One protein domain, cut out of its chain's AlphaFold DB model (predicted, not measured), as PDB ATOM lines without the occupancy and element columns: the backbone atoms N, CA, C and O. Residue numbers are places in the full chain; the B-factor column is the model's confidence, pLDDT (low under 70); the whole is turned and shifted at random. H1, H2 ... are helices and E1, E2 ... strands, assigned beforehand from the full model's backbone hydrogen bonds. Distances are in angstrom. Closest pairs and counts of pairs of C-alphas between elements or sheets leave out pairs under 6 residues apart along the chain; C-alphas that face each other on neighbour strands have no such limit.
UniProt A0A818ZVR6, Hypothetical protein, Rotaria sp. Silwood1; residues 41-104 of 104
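This is residues 41 to 104 of the 104 residues of the protein "Hypothetical protein" of Rotaria sp. Silwood1 (UniProt A0A818ZVR6). A parallel pair of strands, E1 and E2, makes a narrow sheet at one end of a flat body; H2 packs over one face of this pair, and the longer H1 packs at a steep tilt on H2, farther from the strands. Residues 41 to 50, ahead of H1, make a loop at the other end. The printed part has 64 residues, with two named helices and two named strands in the order H1, E1, H2, E2, and its class is mixed, helices and strands. It is only just compact, close to loose, with a radius of gyration of the C-alphas of 12.4 A and spans of 34 by 29 by 15 A.

E1, residues 73 to 77, and E2, residues 95 to 99, are parallel neighbours at 22 degrees. N 74 and O 95, 2.9 A, and N 97 and O 74, 2.8 A, are within hydrogen-bond range. With H2, residues 83 to 92, they form a strand-helix-strand unit, two parallel neighbour strands with a helix between them along the chain; its crossover is right-handed. The closest C-alphas of H2 and E2 are those of Ala 89 and Val 96, 6.5 A apart. H1, residues 51 to 65, touches H2, with the C-alphas of Ala 63 and Ile 88 closest at 6.2 A. They run the same way at a steep tilt of 47 degrees. H1 and E2 are apart. In H1 and H2 every O i to N i+4 pair is within hydrogen-bond range.

E1 is 13.3 A long and E2 13.6 A. H2 is 14.6 A long. H1 is 21.1 A long and begins at C-alpha 51, (-24.509, -38.893, -0.331). E2 ends at C-alpha 99, (-18.570, -39.895, 24.446).

The two C-alphas farthest apart, those of His 47 and Asp 103, are 37.0 A apart. The printed part has no cut and no long link. Its mean pLDDT is 92.3, and residue 104, the chain's last, is under 70.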
ATOM      1  N   HIS A  41     -23.644 -36.492  10.132       87.88
ATOM      2  CA  HIS A  41     -23.176 -35.161   9.764       87.88
ATOM      3  C   HIS A  41     -23.326 -34.934   8.262       87.88
ATOM      4  O   HIS A  41     -23.403 -35.862   7.456       87.88
ATOM      5  N   PHE A  42     -23.336 -33.664   7.866       89.56
ATOM      6  CA  PHE A  42     -23.419 -33.295   6.461       89.56
ATOM      7  C   PHE A  42     -22.040 -33.121   5.834       89.56
ATOM      8  O   PHE A  42     -21.038 -32.850   6.498       89.56
ATOM      9  N   ALA A  43     -22.021 -33.228   4.513       92.19
ATOM     10  CA  ALA A  43     -20.899 -32.870   3.673       92.19
ATOM     11  C   ALA A  43     -21.421 -32.139   2.438       92.19
ATOM     12  O   ALA A  43     -22.485 -32.465   1.909       92.19
ATOM     13  N   ASN A  44     -20.663 -31.152   1.958       93.44
ATOM     14  CA  ASN A  44     -20.927 -30.597   0.636       93.44
ATOM     15  C   ASN A  44     -20.779 -31.716  -0.401       93.44
ATOM     16  O   ASN A  44     -19.782 -32.433  -0.339       93.44
ATOM     17  N   ARG A  45     -21.719 -31.851  -1.338       95.06
ATOM     18  CA  ARG A  45     -21.730 -32.920  -2.347       95.06
ATOM     19  C   ARG A  45     -21.290 -32.365  -3.692       95.06
ATOM     20  O   ARG A  45     -21.865 -31.387  -4.170       95.06
ATOM     21  N   PHE A  46     -20.263 -32.962  -4.285       94.94
ATOM     22  CA  PHE A  46     -19.792 -32.565  -5.609       94.94
ATOM     23  C   PHE A  46     -20.616 -33.218  -6.719       94.94
ATOM     24  O   PHE A  46     -21.441 -34.100  -6.472       94.94
ATOM     25  N   HIS A  47     -20.430 -32.731  -7.948       96.19
ATOM     26  CA  HIS A  47     -21.042 -33.340  -9.124       96.19
ATOM     27  C   HIS A  47     -20.633 -34.822  -9.194       96.19
ATOM     28  O   HIS A  47     -19.475 -35.143  -8.938       96.19
ATOM     29  N   ASP A  48     -21.595 -35.693  -9.493       95.62
ATOM     30  CA  ASP A  48     -21.465 -37.159  -9.538       95.62
ATOM     31  C   ASP A  48     -21.197 -37.890  -8.209       95.62
ATOM     32  O   ASP A  48     -21.101 -39.113  -8.214       95.62
ATOM     33  N   GLU A  49     -21.149 -37.205  -7.062       95.75
ATOM     34  CA  GLU A  49     -21.067 -37.893  -5.768       95.75
ATOM     35  C   GLU A  49     -22.443 -38.360  -5.283       95.75
ATOM     36  O   GLU A  49     -23.426 -37.608  -5.265       95.75
ATOM     37  N   THR A  50     -22.501 -39.584  -4.772       94.06
ATOM     38  CA  THR A  50     -23.578 -40.028  -3.884       94.06
ATOM     39  C   THR A  50     -23.470 -39.342  -2.514       94.06
ATOM     40  O   THR A  50     -22.437 -38.781  -2.141       94.06
ATOM     41  N   LEU A  51     -24.546 -39.389  -1.716       91.06
ATOM     42  CA  LEU A  51     -24.509 -38.893  -0.331       91.06
ATOM     43  C   LEU A  51     -23.405 -39.598   0.476       91.06
ATOM     44  O   LEU A  51     -22.588 -38.930   1.109       91.06
ATOM     45  N   ALA A  52     -23.338 -40.928   0.382       91.75
ATOM     46  CA  ALA A  52     -22.346 -41.732   1.083       91.75
ATOM     47  C   ALA A  52     -20.907 -41.369   0.684       91.75
ATOM     48  O   ALA A  52     -20.043 -41.261   1.550       91.75
ATOM     49  N   GLU A  53     -20.635 -41.144  -0.604       94.81
ATOM     50  CA  GLU A  53     -19.305 -40.716  -1.062       94.81
ATOM     51  C   GLU A  53     -18.939 -39.326  -0.537       94.81
ATOM     52  O   GLU A  53     -17.815 -39.125  -0.075       94.81
ATOM     53  N   SER A  54     -19.890 -38.383  -0.525       95.44
ATOM     54  CA  SER A  54     -19.641 -37.030  -0.014       95.44
ATOM     55  C   SER A  54     -19.274 -37.021   1.476       95.44
ATOM     56  O   SER A  54     -18.323 -36.339   1.874       95.44
ATOM     57  N   ILE A  55     -19.966 -37.830   2.287       95.19
ATOM     58  CA  ILE A  55     -19.696 -38.018   3.720       95.19
ATOM     59  C   ILE A  55     -18.306 -38.629   3.913       95.19
ATOM     60  O   ILE A  55     -17.457 -38.044   4.586       95.19
ATOM     61  N   GLN A  56     -18.022 -39.741   3.234       94.81
ATOM     62  CA  GLN A  56     -16.731 -40.424   3.324       94.81
ATOM     63  C   GLN A  56     -15.561 -39.526   2.897       94.81
ATOM     64  O   GLN A  56     -14.500 -39.513   3.531       94.81
ATOM     65  N   ARG A  57     -15.721 -38.729   1.836       95.81
ATOM     66  CA  ARG A  57     -14.702 -37.747   1.447       95.81
ATOM     67  C   ARG A  57     -14.481 -36.724   2.556       95.81
ATOM     68  O   ARG A  57     -13.331 -36.389   2.840       95.81
ATOM     69  N   HIS A  58     -15.548 -36.225   3.175       95.94
ATOM     70  CA  HIS A  58     -15.447 -35.231   4.238       95.94
ATOM     71  C   HIS A  58     -14.716 -35.768   5.473       95.94
ATOM     72  O   HIS A  58     -13.789 -35.123   5.954       95.94
ATOM     73  N   GLU A  59     -15.039 -36.977   5.924       95.38
ATOM     74  CA  GLU A  59     -14.333 -37.637   7.030       95.38
ATOM     75  C   GLU A  59     -12.845 -37.855   6.711       95.38
ATOM     76  O   GLU A  59     -11.974 -37.612   7.545       95.38
ATOM     77  N   SER A  60     -12.532 -38.250   5.470       95.88
ATOM     78  CA  SER A  60     -11.139 -38.404   5.019       95.88
ATOM     79  C   SER A  60     -10.401 -37.063   5.049       95.88
ATOM     80  O   SER A  60      -9.248 -36.981   5.471       95.88
ATOM     81  N   TYR A  61     -11.075 -35.992   4.627       96.19
ATOM     82  CA  TYR A  61     -10.546 -34.634   4.686       96.19
ATOM     83  C   TYR A  61     -10.308 -34.172   6.130       96.19
ATOM     84  O   TYR A  61      -9.267 -33.573   6.395       96.19
ATOM     85  N   LEU A  62     -11.215 -34.474   7.063       94.88
ATOM     86  CA  LEU A  62     -11.048 -34.165   8.485       94.88
ATOM     87  C   LEU A  62      -9.827 -34.881   9.069       94.88
ATOM     88  O   LEU A  62      -8.972 -34.228   9.667       94.88
ATOM     89  N   ALA A  63      -9.688 -36.186   8.823       95.69
ATOM     90  CA  ALA A  63      -8.528 -36.963   9.258       95.69
ATOM     91  C   ALA A  63      -7.202 -36.376   8.736       95.69
ATOM     92  O   ALA A  63      -6.244 -36.209   9.494       95.69
ATOM     93  N   LEU A  64      -7.169 -35.987   7.456       96.31
ATOM     94  CA  LEU A  64      -6.013 -35.334   6.836       96.31
ATOM     95  C   LEU A  64      -5.733 -33.949   7.430       96.31
ATOM     96  O   LEU A  64      -4.578 -33.611   7.682       96.31
ATOM     97  N   LYS A  65      -6.769 -33.136   7.665       96.94
ATOM     98  CA  LYS A  65      -6.622 -31.787   8.230       96.94
ATOM     99  C   LYS A  65      -6.148 -31.791   9.673       96.94
ATOM    100  O   LYS A  65      -5.378 -30.911  10.044       96.94
ATOM    101  N   MET A  66      -6.565 -32.785  10.447       95.75
ATOM    102  CA  MET A  66      -6.062 -33.026  11.797       95.75
ATOM    103  C   MET A  66      -4.671 -33.676  11.800       95.75
ATOM    104  O   MET A  66      -4.038 -33.733  12.849       95.75
ATOM    105  N   ASN A  67      -4.173 -34.118  10.635       96.69
ATOM    106  CA  ASN A  67      -2.890 -34.802  10.473       96.69
ATOM    107  C   ASN A  67      -2.764 -36.018  11.406       96.69
ATOM    108  O   ASN A  67      -1.716 -36.228  12.016       96.69
ATOM    109  N   LEU A  68      -3.852 -36.786  11.518       96.81
ATOM    110  CA  LEU A  68      -3.932 -37.962  12.377       96.81
ATOM    111  C   LEU A  68      -2.999 -39.070  11.889       96.81
ATOM    112  O   LEU A  68      -2.913 -39.342  10.688       96.81
ATOM    113  N   LYS A  69      -2.331 -39.736  12.830       95.56
ATOM    114  CA  LYS A  69      -1.376 -40.813  12.562       95.56
ATOM    115  C   LYS A  69      -1.598 -41.990  13.496       95.56
ATOM    116  O   LYS A  69      -2.108 -41.850  14.604       95.56
ATOM    117  N   ALA A  70      -1.141 -43.159  13.057       97.19
ATOM    118  CA  ALA A  70      -1.179 -44.358  13.876       97.19
ATOM    119  C   ALA A  70      -0.512 -44.111  15.239       97.19
ATOM    120  O   ALA A  70       0.613 -43.615  15.312       97.19
ATOM    121  N   GLY A  71      -1.220 -44.470  16.310       95.31
ATOM    122  CA  GLY A  71      -0.788 -44.237  17.689       95.31
ATOM    123  C   GLY A  71      -1.312 -42.952  18.336       95.31
ATOM    124  O   GLY A  71      -1.250 -42.858  19.563       95.31
ATOM    125  N   ASP A  72      -1.880 -42.005  17.577       97.38
ATOM    126  CA  ASP A  72      -2.552 -40.855  18.189       97.38
ATOM    127  C   ASP A  72      -3.815 -41.305  18.939       97.38
ATOM    128  O   ASP A  72      -4.497 -42.265  18.554       97.38
ATOM    129  N   LYS A  73      -4.125 -40.581  20.019       97.25
ATOM    130  CA  LYS A  73      -5.362 -40.731  20.789       97.25
ATOM    131  C   LYS A  73      -6.300 -39.580  20.454       97.25
ATOM    132  O   LYS A  73      -5.928 -38.423  20.631       97.25
ATOM    133  N   VAL A  74      -7.500 -39.911  19.998       95.56
ATOM    134  CA  VAL A  74      -8.526 -38.957  19.569       95.56
ATOM    135  C   VAL A  74      -9.738 -39.096  20.482       95.56
ATOM    136  O   VAL A  74     -10.093 -40.207  20.868       95.56
ATOM    137  N   LEU A  75     -10.343 -37.970  20.845       94.69
ATOM    138  CA  LEU A  75     -11.599 -37.917  21.584       94.69
ATOM    139  C   LEU A  75     -12.685 -37.415  20.636       94.69
ATOM    140  O   LEU A  75     -12.548 -36.306  20.117       94.69
ATOM    141  N   ASP A  76     -13.726 -38.214  20.434       90.44
ATOM    142  CA  ASP A  76     -14.933 -37.814  19.718       90.44
ATOM    143  C   ASP A  76     -16.039 -37.477  20.727       90.44
ATOM    144  O   ASP A  76     -16.328 -38.254  21.644       90.44
ATOM    145  N   LEU A  77     -16.609 -36.282  20.598       90.38
ATOM    146  CA  LEU A  77     -17.663 -35.775  21.473       90.38
ATOM    147  C   LEU A  77     -18.948 -35.710  20.656       90.38
ATOM    148  O   LEU A  77     -18.980 -34.999  19.657       90.38
ATOM    149  N   ASP A  78     -19.979 -36.416  21.115       84.50
ATOM    150  CA  ASP A  78     -21.244 -36.612  20.403       84.50
ATOM    151  C   ASP A  78     -21.068 -37.434  19.118       84.50
ATOM    152  O   ASP A  78     -21.396 -37.018  18.013       84.50
ATOM    153  N   CYS A  79     -20.550 -38.652  19.285       81.44
ATOM    154  CA  CYS A  79     -20.202 -39.567  18.197       81.44
ATOM    155  C   CYS A  79     -21.394 -40.211  17.456       81.44
ATOM    156  O   CYS A  79     -21.191 -41.042  16.564       81.44
ATOM    157  N   ASP A  80     -22.629 -39.895  17.856       84.62
ATOM    158  CA  ASP A  80     -23.859 -40.536  17.382       84.62
ATOM    159  C   ASP A  80     -23.765 -42.080  17.417       84.62
ATOM    160  O   ASP A  80     -23.353 -42.651  18.428       84.62
ATOM    161  N   VAL A  81     -24.109 -42.765  16.315       86.62
ATOM    162  CA  VAL A  81     -23.972 -44.229  16.137       86.62
ATOM    163  C   VAL A  81     -22.556 -44.668  15.732       86.62
ATOM    164  O   VAL A  81     -22.285 -45.845  15.473       86.62
ATOM    165  N   GLY A  82     -21.627 -43.719  15.635       88.56
ATOM    166  CA  GLY A  82     -20.199 -43.957  15.476       88.56
ATOM    167  C   GLY A  82     -19.715 -44.361  14.082       88.56
ATOM    168  O   GLY A  82     -18.621 -44.913  13.960       88.56
ATOM    169  N   GLY A  83     -20.472 -44.131  13.007       89.75
ATOM    170  CA  GLY A  83     -19.993 -44.440  11.651       89.75
ATOM    171  C   GLY A  83     -18.729 -43.663  11.279       89.75
ATOM    172  O   GLY A  83     -17.735 -44.265  10.859       89.75
ATOM    173  N   SER A  84     -18.738 -42.351  11.520       91.06
ATOM    174  CA  SER A  84     -17.643 -41.444  11.168       91.06
ATOM    175  C   SER A  84     -16.333 -41.817  11.861       91.06
ATOM    176  O   SER A  84     -15.289 -41.944  11.213       91.06
ATOM    177  N   LEU A  85     -16.377 -42.062  13.175       91.88
ATOM    178  CA  LEU A  85     -15.182 -42.379  13.956       91.88
ATOM    179  C   LEU A  85     -14.591 -43.738  13.586       91.88
ATOM    180  O   LEU A  85     -13.371 -43.859  13.484       91.88
ATOM    181  N   ARG A  86     -15.431 -44.750  13.311       93.06
ATOM    182  CA  ARG A  86     -14.963 -46.076  12.884       93.06
ATOM    183  C   ARG A  86     -14.189 -45.961  11.581       93.06
ATOM    184  O   ARG A  86     -13.145 -46.596  11.426       93.06
ATOM    185  N   ARG A  87     -14.667 -45.119  10.661       93.56
ATOM    186  CA  ARG A  87     -13.979 -44.879   9.396       93.56
ATOM    187  C   ARG A  87     -12.684 -44.092   9.587       93.56
ATOM    188  O   ARG A  87     -11.669 -44.490   9.022       93.56
ATOM    189  N   ILE A  88     -12.681 -43.038  10.404       94.81
ATOM    190  CA  ILE A  88     -11.459 -42.276  10.708       94.81
ATOM    191  C   ILE A  88     -10.409 -43.185  11.355       94.81
ATOM    192  O   ILE A  88      -9.294 -43.255  10.846       94.81
ATOM    193  N   ALA A  89     -10.772 -43.943  12.393       95.31
ATOM    194  CA  ALA A  89      -9.881 -44.889  13.063       95.31
ATOM    195  C   ALA A  89      -9.301 -45.926  12.091       95.31
ATOM    196  O   ALA A  89      -8.105 -46.218  12.132       95.31
ATOM    197  N   HIS A  90     -10.130 -46.450  11.182       94.44
ATOM    198  CA  HIS A  90      -9.693 -47.386  10.149       94.44
ATOM    199  C   HIS A  90      -8.699 -46.756   9.161       94.44
ATOM    200  O   HIS A  90      -7.711 -47.391   8.801       94.44
ATOM    201  N   LEU A  91      -8.938 -45.514   8.731       94.69
ATOM    202  CA  LEU A  91      -8.079 -44.813   7.773       94.69
ATOM    203  C   LEU A  91      -6.720 -44.407   8.355       94.69
ATOM    204  O   LEU A  91      -5.731 -44.375   7.627       94.69
ATOM    205  N   THR A  92      -6.672 -44.051   9.637       96.31
ATOM    206  CA  THR A  92      -5.499 -43.414  10.258       96.31
ATOM    207  C   THR A  92      -4.717 -44.351  11.178       96.31
ATOM    208  O   THR A  92      -3.541 -44.101  11.445       96.31
ATOM    209  N   GLY A  93      -5.350 -45.412  11.691       96.44
ATOM    210  CA  GLY A  93      -4.798 -46.262  12.748       96.44
ATOM    211  C   GLY A  93      -4.799 -45.606  14.135       96.44
ATOM    212  O   GLY A  93      -4.030 -46.018  15.007       96.44
ATOM    213  N   THR A  94      -5.602 -44.559  14.344       97.06
ATOM    214  CA  THR A  94      -5.726 -43.889  15.647       97.06
ATOM    215  C   THR A  94      -6.568 -44.683  16.632       97.06
ATOM    216  O   THR A  94      -7.498 -45.391  16.250       97.06
ATOM    217  N   HIS A  95      -6.298 -44.492  17.922       96.75
ATOM    218  CA  HIS A  95      -7.197 -44.929  18.981       96.75
ATOM    219  C   HIS A  95      -8.213 -43.822  19.267       96.75
ATOM    220  O   HIS A  95      -7.828 -42.747  19.727       96.75
ATOM    221  N   VAL A  96      -9.490 -44.081  18.996       94.62
ATOM    222  CA  VAL A  96     -10.571 -43.122  19.253       94.62
ATOM    223  C   VAL A  96     -11.319 -43.532  20.520       94.62
ATOM    224  O   VAL A  96     -11.573 -44.714  20.744       94.62
ATOM    225  N   THR A  97     -11.579 -42.561  21.388       94.44
ATOM    226  CA  THR A  97     -12.462 -42.681  22.548       94.44
ATOM    227  C   THR A  97     -13.677 -41.814  22.300       94.44
ATOM    228  O   THR A  97     -13.520 -40.638  21.982       94.44
ATOM    229  N   ASP A  98     -14.857 -42.376  22.516       89.50
ATOM    230  CA  ASP A  98     -16.111 -41.726  22.160       89.50
ATOM    231  C   ASP A  98     -16.933 -41.424  23.411       89.50
ATOM    232  O   ASP A  98     -16.948 -42.205  24.369       89.50
ATOM    233  N   ILE A  99     -17.614 -40.279  23.407       89.94
ATOM    234  CA  ILE A  99     -18.570 -39.895  24.446       89.94
ATOM    235  C   ILE A  99     -19.893 -39.538  23.773       89.94
ATOM    236  O   ILE A  99     -19.946 -38.652  22.925       89.94
ATOM    237  N   THR A 100     -20.966 -40.200  24.199       84.75
ATOM    238  CA  THR A 100     -22.345 -39.904  23.798       84.75
ATOM    239  C   THR A 100     -23.253 -39.917  25.024       84.75
ATOM    240  O   THR A 100     -22.983 -40.611  26.006       84.75
ATOM    241  N   ILE A 101     -24.319 -39.117  24.989       84.19
ATOM    242  CA  ILE A 101     -25.368 -39.106  26.022       84.19
ATOM    243  C   ILE A 101     -26.475 -40.135  25.756       84.19
ATOM    244  O   ILE A 101     -27.388 -40.276  26.569       84.19
ATOM    245  N   SER A 102     -26.427 -40.792  24.595       74.31
ATOM    246  CA  SER A 102     -27.397 -41.792  24.166       74.31
ATOM    247  C   SER A 102     -26.890 -43.194  24.490       74.31
ATOM    248  O   SER A 102     -25.742 -43.513  24.199       74.31
ATOM    249  N   ASP A 103     -27.768 -44.040  25.029       73.50
ATOM    250  CA  ASP A 103     -27.505 -45.470  25.256       73.50
ATOM    251  C   ASP A 103     -27.840 -46.339  24.019       73.50
ATOM    252  O   ASP A 103     -27.969 -47.556  24.158       73.50
ATOM    253  N   TYR A 104     -28.080 -45.716  22.854       66.25
ATOM    254  CA  TYR A 104     -28.448 -46.410  21.611       66.25
ATOM    255  C   TYR A 104     -27.398 -47.444  21.186       66.25
ATOM    256  O   TYR A 104     -26.198 -47.084  21.161       66.25
TER     257      TYR A 104